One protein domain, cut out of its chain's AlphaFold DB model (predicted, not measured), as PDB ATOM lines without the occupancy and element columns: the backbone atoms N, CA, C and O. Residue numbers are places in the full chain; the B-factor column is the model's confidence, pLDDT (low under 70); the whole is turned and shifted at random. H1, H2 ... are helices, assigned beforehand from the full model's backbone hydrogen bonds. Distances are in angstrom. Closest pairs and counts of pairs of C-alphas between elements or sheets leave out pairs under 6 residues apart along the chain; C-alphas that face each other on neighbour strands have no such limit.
ATOM      1  N   LEU A 176     -18.113 -34.024  40.660       96.75
ATOM      2  CA  LEU A 176     -18.614 -34.444  39.353       96.75
ATOM      3  C   LEU A 176     -19.757 -33.548  38.850       96.75
ATOM      4  O   LEU A 176     -19.875 -33.303  37.653       96.75
ATOM      5  N   LEU A 177     -20.600 -33.036  39.751       96.00
ATOM      6  CA  LEU A 177     -21.626 -32.052  39.390       96.00
ATOM      7  C   LEU A 177     -21.035 -30.679  39.040       96.00
ATOM      8  O   LEU A 177     -21.619 -29.967  38.225       96.00
ATOM      9  N   GLY A 178     -19.892 -30.317  39.627       95.06
ATOM     10  CA  GLY A 178     -19.127 -29.130  39.250       95.06
ATOM     11  C   GLY A 178     -18.509 -29.255  37.854       95.06
ATOM     12  O   GLY A 178     -18.574 -28.308  37.073       95.06
ATOM     13  N   GLU A 179     -17.971 -30.429  37.520       97.62
ATOM     14  CA  GLU A 179     -17.396 -30.733  36.199       97.62
ATOM     15  C   GLU A 179     -18.461 -30.895  35.105       97.62
ATOM     16  O   GLU A 179     -18.244 -30.530  33.945       97.62
ATOM     17  N   HIS A 180     -19.637 -31.416  35.466       97.38
ATOM     18  CA  HIS A 180     -20.736 -31.694  34.544       97.38
ATOM     19  C   HIS A 180     -22.075 -31.129  35.056       97.38
ATOM     20  O   HIS A 180     -22.913 -31.885  35.560       97.38
ATOM     21  N   PRO A 181     -22.351 -29.824  34.867       93.25
ATOM     22  CA  PRO A 181     -23.546 -29.171  35.420       93.25
ATOM     23  C   PRO A 181     -24.892 -29.782  34.988       93.25
ATOM     24  O   PRO A 181     -25.860 -29.769  35.749       93.25
ATOM     25  N   ASP A 182     -24.968 -30.359  33.784       96.12
ATOM     26  CA  ASP A 182     -26.186 -31.005  33.271       96.12
ATOM     27  C   ASP A 182     -26.371 -32.457  33.753       96.12
ATOM     28  O   ASP A 182     -27.437 -33.050  33.540       96.12
ATOM     29  N   LEU A 183     -25.379 -33.044  34.436       97.31
ATOM     30  CA  LEU A 183     -25.396 -34.451  34.844       97.31
ATOM     31  C   LEU A 183     -26.580 -34.776  35.759       97.31
ATOM     32  O   LEU A 183     -27.260 -35.781  35.548       97.31
ATOM     33  N   ALA A 184     -26.879 -33.919  36.740       95.94
ATOM     34  CA  ALA A 184     -28.012 -34.127  37.644       95.94
ATOM     35  C   ALA A 184     -29.344 -34.218  36.880       95.94
ATOM     36  O   ALA A 184     -30.165 -35.094  37.158       95.94
ATOM     37  N   ARG A 185     -29.542 -33.342  35.883       96.06
ATOM     38  CA  ARG A 185     -30.742 -33.336  35.037       96.06
ATOM     39  C   ARG A 185     -30.808 -34.594  34.176       96.06
ATOM     40  O   ARG A 185     -31.860 -35.227  34.131       96.06
ATOM     41  N   ALA A 186     -29.701 -34.963  33.533       97.56
ATOM     42  CA  ALA A 186     -29.626 -36.149  32.685       97.56
ATOM     43  C   ALA A 186     -29.915 -37.436  33.478       97.56
ATOM     44  O   ALA A 186     -30.739 -38.248  33.057       97.56
ATOM     45  N   LEU A 187     -29.312 -37.589  34.663       97.25
ATOM     46  CA  LEU A 187     -29.574 -38.717  35.561       97.25
ATOM     47  C   LEU A 187     -31.042 -38.754  35.986       97.25
ATOM     48  O   LEU A 187     -31.695 -39.788  35.852       97.25
ATOM     49  N   TYR A 188     -31.583 -37.626  36.449       96.44
ATOM     50  CA  TYR A 188     -32.980 -37.535  36.861       96.44
ATOM     51  C   TYR A 188     -33.936 -37.944  35.734       96.44
ATOM     52  O   TYR A 188     -34.802 -38.795  35.942       96.44
ATOM     53  N   GLN A 189     -33.750 -37.406  34.525       96.94
ATOM     54  CA  GLN A 189     -34.559 -37.752  33.353       96.94
ATOM     55  C   GLN A 189     -34.424 -39.233  32.975       96.94
ATOM     56  O   GLN A 189     -35.432 -39.884  32.699       96.94
ATOM     57  N   GLY A 190     -33.211 -39.790  33.028       97.38
ATOM     58  CA  GLY A 190     -32.969 -41.214  32.790       97.38
ATOM     59  C   GLY A 190     -33.740 -42.110  33.764       97.38
ATOM     60  O   GLY A 190     -34.420 -43.047  33.342       97.38
ATOM     61  N   PHE A 191     -33.721 -41.786  35.060       96.31
ATOM     62  CA  PHE A 191     -34.493 -42.524  36.064       96.31
ATOM     63  C   PHE A 191     -36.009 -42.336  35.914       96.31
ATOM     64  O   PHE A 191     -36.755 -43.294  36.127       96.31
ATOM     65  N   CYS A 192     -36.482 -41.156  35.493       93.00
ATOM     66  CA  CYS A 192     -37.893 -40.955  35.139       93.00
ATOM     67  C   CYS A 192     -38.308 -41.884  33.995       93.00
ATOM     68  O   CYS A 192     -39.274 -42.632  34.128       93.00
ATOM     69  N   ALA A 193     -37.528 -41.909  32.912       95.62
ATOM     70  CA  ALA A 193     -37.797 -42.764  31.763       95.62
ATOM     71  C   ALA A 193     -37.790 -44.258  32.140       95.62
ATOM     72  O   ALA A 193     -38.655 -45.015  31.690       95.62
ATOM     73  N   ALA A 194     -36.863 -44.685  33.004       95.19
ATOM     74  CA  ALA A 194     -36.805 -46.055  33.517       95.19
ATOM     75  C   ALA A 194     -38.030 -46.417  34.383       95.19
ATOM     76  O   ALA A 194     -38.599 -47.509  34.237       95.19
ATOM     77  N   LYS A 195     -38.475 -45.492  35.246       90.69
ATOM     78  CA  LYS A 195     -39.698 -45.634  36.050       90.69
ATOM     79  C   LYS A 195     -40.921 -45.783  35.149       90.69
ATOM     80  O   LYS A 195     -41.683 -46.734  35.312       90.69
ATOM     81  N   ASP A 196     -41.077 -44.898  34.170       90.94
ATOM     82  CA  ASP A 196     -42.229 -44.894  33.265       90.94
ATOM     83  C   ASP A 196     -42.259 -46.146  32.386       90.94
ATOM     84  O   ASP A 196     -43.321 -46.727  32.157       90.94
ATOM     85  N   LEU A 197     -41.093 -46.626  31.940       93.75
ATOM     86  CA  LEU A 197     -40.983 -47.902  31.236       93.75
ATOM     87  C   LEU A 197     -41.481 -49.067  32.100       93.75
ATOM     88  O   LEU A 197     -42.234 -49.914  31.618       93.75
ATOM     89  N   THR A 198     -41.094 -49.103  33.373       90.12
ATOM     90  CA  THR A 198     -41.510 -50.156  34.311       90.12
ATOM     91  C   THR A 198     -43.000 -50.062  34.642       90.12
ATOM     92  O   THR A 198     -43.704 -51.069  34.587       90.12
ATOM     93  N   ALA A 199     -43.521 -48.856  34.875       87.50
ATOM     94  CA  ALA A 199     -44.949 -48.623  35.086       87.50
ATOM     95  C   ALA A 199     -45.783 -49.070  33.872       87.50
ATOM     96  O   ALA A 199     -46.808 -49.741  34.026       87.50
ATOM     97  N   ARG A 200     -45.309 -48.787  32.648       89.88
ATOM     98  CA  ARG A 200     -45.924 -49.313  31.421       89.88
ATOM     99  C   ARG A 200     -45.913 -50.838  31.395       89.88
ATOM    100  O   ARG A 200     -46.955 -51.405  31.094       89.88
ATOM    101  N   ARG A 201     -44.803 -51.496  31.757       89.44
ATOM    102  CA  ARG A 201     -44.724 -52.970  31.820       89.44
ATOM    103  C   ARG A 201     -45.751 -53.561  32.783       89.44
ATOM    104  O   ARG A 201     -46.451 -54.494  32.399       89.44
ATOM    105  N   TYR A 202     -45.907 -52.998  33.984       87.62
ATOM    106  CA  TYR A 202     -46.952 -53.444  34.912       87.62
ATOM    107  C   TYR A 202     -48.351 -53.252  34.330       87.62
ATOM    108  O   TYR A 202     -49.191 -54.139  34.446       87.62
ATOM    109  N   ARG A 203     -48.607 -52.140  33.639       86.50
ATOM    110  CA  ARG A 203     -49.899 -51.913  32.989       86.50
ATOM    111  C   ARG A 203     -50.159 -52.892  31.842       86.50
ATOM    112  O   ARG A 203     -51.235 -53.478  31.793       86.50
ATOM    113  N   THR A 204     -49.211 -53.074  30.924       90.06
ATOM    114  CA  THR A 204     -49.383 -53.927  29.736       90.06
ATOM    115  C   THR A 204     -49.352 -55.411  30.073       90.06
ATOM    116  O   THR A 204     -50.033 -56.188  29.413       90.06
ATOM    117  N   GLY A 205     -48.633 -55.816  31.125       89.12
ATOM    118  CA  GLY A 205     -48.617 -57.200  31.607       89.12
ATOM    119  C   GLY A 205     -50.004 -57.720  32.001       89.12
ATOM    120  O   GLY A 205     -50.266 -58.916  31.884       89.12
ATOM    121  N   ARG A 206     -50.942 -56.826  32.354       86.69
ATOM    122  CA  ARG A 206     -52.354 -57.163  32.618       86.69
ATOM    123  C   ARG A 206     -53.077 -57.757  31.406       86.69
ATOM    124  O   ARG A 206     -53.995 -58.540  31.608       86.69
ATOM    125  N   ILE A 207     -52.655 -57.448  30.174       88.38
ATOM    126  CA  ILE A 207     -53.229 -58.047  28.949       88.38
ATOM    127  C   ILE A 207     -53.106 -59.574  28.992       88.38
ATOM    128  O   ILE A 207     -54.018 -60.288  28.589       88.38
ATOM    129  N   PHE A 208     -51.995 -60.067  29.539       88.38
ATOM    130  CA  PHE A 208     -51.725 -61.489  29.723       88.38
ATOM    131  C   PHE A 208     -51.807 -61.879  31.199       88.38
ATOM    132  O   PHE A 208     -51.038 -62.718  31.654       88.38
ATOM    133  N   ASN A 209     -52.689 -61.238  31.973       86.94
ATOM    134  CA  ASN A 209     -52.945 -61.539  33.385       86.94
ATOM    135  C   ASN A 209     -51.690 -61.593  34.287       86.94
ATOM    136  O   ASN A 209     -51.712 -62.267  35.313       86.94
ATOM    137  N   GLN A 210     -50.611 -60.883  33.939       89.94
ATOM    138  CA  GLN A 210     -49.297 -60.973  34.598       89.94
ATOM    139  C   GLN A 210     -48.717 -62.399  34.640       89.94
ATOM    140  O   GLN A 210     -48.005 -62.761  35.576       89.94
ATOM    141  N   MET A 211     -48.972 -63.222  33.616       87.19
ATOM    142  CA  MET A 211     -48.474 -64.604  33.553       87.19
ATOM    143  C   MET A 211     -46.950 -64.726  33.702       87.19
ATOM    144  O   MET A 211     -46.470 -65.776  34.104       87.19
ATOM    145  N   THR A 212     -46.170 -63.667  33.462       89.00
ATOM    146  CA  THR A 212     -44.707 -63.685  33.638       89.00
ATOM    147  C   THR A 212     -44.255 -63.960  35.071       89.00
ATOM    148  O   THR A 212     -43.134 -64.419  35.255       89.00
ATOM    149  N   VAL A 213     -45.087 -63.670  36.079       89.56
ATOM    150  CA  VAL A 213     -44.769 -63.976  37.485       89.56
ATOM    151  C   VAL A 213     -45.453 -65.249  37.989       89.56
ATOM    152  O   VAL A 213     -45.147 -65.686  39.087       89.56
ATOM    153  N   MET A 214     -46.363 -65.851  37.208       91.06
ATOM    154  CA  MET A 214     -47.101 -67.080  37.555       91.06
ATOM    155  C   MET A 214     -47.783 -67.058  38.941       91.06
ATOM    156  O   MET A 214     -48.035 -68.106  39.532       91.06
ATOM    157  N   LEU A 215     -48.119 -65.867  39.455       88.69
ATOM    158  CA  LEU A 215     -48.797 -65.681  40.740       88.69
ATOM    159  C   LEU A 215     -50.293 -65.387  40.533       88.69
ATOM    160  O   LEU A 215     -50.633 -64.453  39.795       88.69
ATOM    161  N   PRO A 216     -51.203 -66.125  41.202       89.88
ATOM    162  CA  PRO A 216     -52.625 -65.802  41.211       89.88
ATOM    163  C   PRO A 216     -52.880 -64.362  41.671       89.88
ATOM    164  O   PRO A 216     -52.191 -63.838  42.543       89.88
ATOM    165  N   TRP A 217     -53.884 -63.715  41.074       90.00
ATOM    166  CA  TRP A 217     -54.346 -62.364  41.432       90.00
ATOM    167  C   TRP A 217     -53.309 -61.233  41.314       90.00
ATOM    168  O   TRP A 217     -53.612 -60.099  41.684       90.00
ATOM    169  N   ALA A 218     -52.135 -61.473  40.722       90.44
ATOM    170  CA  ALA A 218     -51.107 -60.448  40.532       90.44
ATOM    171  C   ALA A 218     -51.639 -59.200  39.803       90.44
ATOM    172  O   ALA A 218     -51.349 -58.074  40.202       90.44
ATOM    173  N   SER A 219     -52.483 -59.380  38.780       88.81
ATOM    174  CA  SER A 219     -53.123 -58.257  38.075       88.81
ATOM    175  C   SER A 219     -53.989 -57.396  39.000       88.81
ATOM    176  O   SER A 219     -53.926 -56.171  38.925       88.81
ATOM    177  N   ARG A 220     -54.744 -58.028  39.908       88.31
ATOM    178  CA  ARG A 220     -55.590 -57.334  40.883       88.31
ATOM    179  C   ARG A 220     -54.753 -56.593  41.926       88.31
ATOM    180  O   ARG A 220     -55.024 -55.432  42.202       88.31
ATOM    181  N   LEU A 221     -53.699 -57.228  42.441       87.88
ATOM    182  CA  LEU A 221     -52.765 -56.595  43.377       87.88
ATOM    183  C   LEU A 221     -52.087 -55.362  42.767       87.88
ATOM    184  O   LEU A 221     -51.944 -54.343  43.437       87.88
ATOM    185  N   VAL A 222     -51.701 -55.428  41.487       85.88
ATOM    186  CA  VAL A 222     -51.176 -54.261  40.765       85.88
ATOM    187  C   VAL A 222     -52.220 -53.144  40.731       85.88
ATOM    188  O   VAL A 222     -51.892 -52.012  41.075       85.88
ATOM    189  N   GLU A 223     -53.472 -53.432  40.371       83.81
ATOM    190  CA  GLU A 223     -54.550 -52.430  40.343       83.81
ATOM    191  C   GLU A 223     -54.763 -51.755  41.702       83.81
ATOM    192  O   GLU A 223     -54.742 -50.524  41.781       83.81
ATOM    193  N   ASP A 224     -54.906 -52.552  42.762       84.38
ATOM    194  CA  ASP A 224     -55.163 -52.057  44.117       84.38
ATOM    195  C   ASP A 224     -54.002 -51.177  44.626       84.38
ATOM    196  O   ASP A 224     -54.224 -50.144  45.263       84.38
ATOM    197  N   ASN A 225     -52.757 -51.531  44.287       80.62
ATOM    198  CA  ASN A 225     -51.569 -50.827  44.772       80.62
ATOM    199  C   ASN A 225     -51.177 -49.606  43.919       80.62
ATOM    200  O   ASN A 225     -50.619 -48.645  44.452       80.62
ATOM    201  N   THR A 226     -51.486 -49.581  42.616       70.88
ATOM    202  CA  THR A 226     -51.153 -48.425  41.753       70.88
ATOM    203  C   THR A 226     -51.904 -47.163  42.203       70.88
ATOM    204  O   THR A 226     -51.341 -46.069  42.204       70.88
ATOM    205  N   ALA A 227     -53.131 -47.321  42.715       57.78
ATOM    206  CA  ALA A 227     -53.917 -46.230  43.295       57.78
ATOM    207  C   ALA A 227     -53.250 -45.559  44.519       57.78
ATOM    208  O   ALA A 227     -53.533 -44.388  44.805       57.78
ATOM    209  N   CYS A 228     -52.368 -46.280  45.226       51.19
ATOM    210  CA  CYS A 228     -51.553 -45.745  46.319       51.19
ATOM    211  C   CYS A 228     -50.266 -45.078  45.808       51.19
ATOM    212  O   CYS A 228     -49.912 -44.003  46.294       51.19
ATOM    213  N   SER A 229     -49.599 -45.667  44.810       53.59
ATOM    214  CA  SER A 229     -48.320 -45.182  44.267       53.59
ATOM    215  C   SER A 229     -48.429 -43.832  43.550       53.59
ATOM    216  O   SER A 229     -47.563 -42.974  43.743       53.59
ATOM    217  N   ASP A 230     -49.508 -43.593  42.797       48.62
ATOM    218  CA  ASP A 230     -49.679 -42.381  41.978       48.62
ATOM    219  C   ASP A 230     -49.839 -41.082  42.798       48.62
ATOM    220  O   ASP A 230     -49.662 -39.988  42.264       48.62
ATOM    221  N   ARG A 231     -50.116 -41.173  44.109       44.91
ATOM    222  CA  ARG A 231     -50.190 -40.009  45.019       44.91
ATOM    223  C   ARG A 231     -48.859 -39.654  45.692       44.91
ATOM    224  O   ARG A 231     -48.762 -38.590  46.290       44.91
TER     225      ARG A 231
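What this domain is: This is residues 176 to 231 of the 248 residues of the protein "4,5-dihydroxyphthalate decarboxylase" of Pseudonocardia eucalypti (UniProt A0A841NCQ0). What shape do these coordinates make? One long helix, H2, makes the length; beyond its last residue the chain turns and the shorter H3 folds back, the two making an open V, while tiny H1 stands at the other end of H2. What is it built of? The printed part has 56 residues with three named helices, H1, H2 and H3 along the chain, no named strand, and the class all helix. How large is it? It is extended, with a radius of gyration of the C-alphas of 16.2 A, and spans 50 by 24 by 14 A.

Where its parts are: Where is the longest helix? H2, residues 183 to 208, runs 38.1 A from C-alpha 183 at (-25.396, -34.451, 34.844) to C-alpha 208 at (-51.725, -61.489, 29.723). Where are the others? H3, residues 218 to 229, is 16.0 A long and ends with C-alpha 229 at (-48.320, -45.182, 44.267). H1 is residues 176 to 179.

How they stand to each other: How does H3 stand to H2? They form a helical hairpin and only just touch, with 3 pairs of C-alphas within 8 A, the closest being those of Arg 206 and Ser 219 at 5.6 A. H2 touches H3 with residues 202 to 206 alone, and H3 touches H2 with residues 219 to 222 alone. They run opposite ways at a tilt of 37 degrees, only just steep. Where is H1? It is close to H2 but not clearly touching, the closest C-alphas being those of Leu 177 and Leu 183 at 6.4 A, and apart from H3. What do the backbones show? O i to N i+4 pairs are within hydrogen-bond range in 19 of 22 for H2 and 6 of 8 for H3; H1 is too short for such a pair.

The domain as a whole: How far does it reach? The two C-alphas farthest apart, those of Glu 179 and Pro 216, are 50.0 A apart; residues 177 to 183 and 185 to 198 stand free. Are there cuts or long links? The printed part has no cut; H1 to H2 is a tight link and H2 to H3 a short one. Where is confidence low? Residues 227 to 231 are under 70, against a mean pLDDT of 87.4 for the printed part.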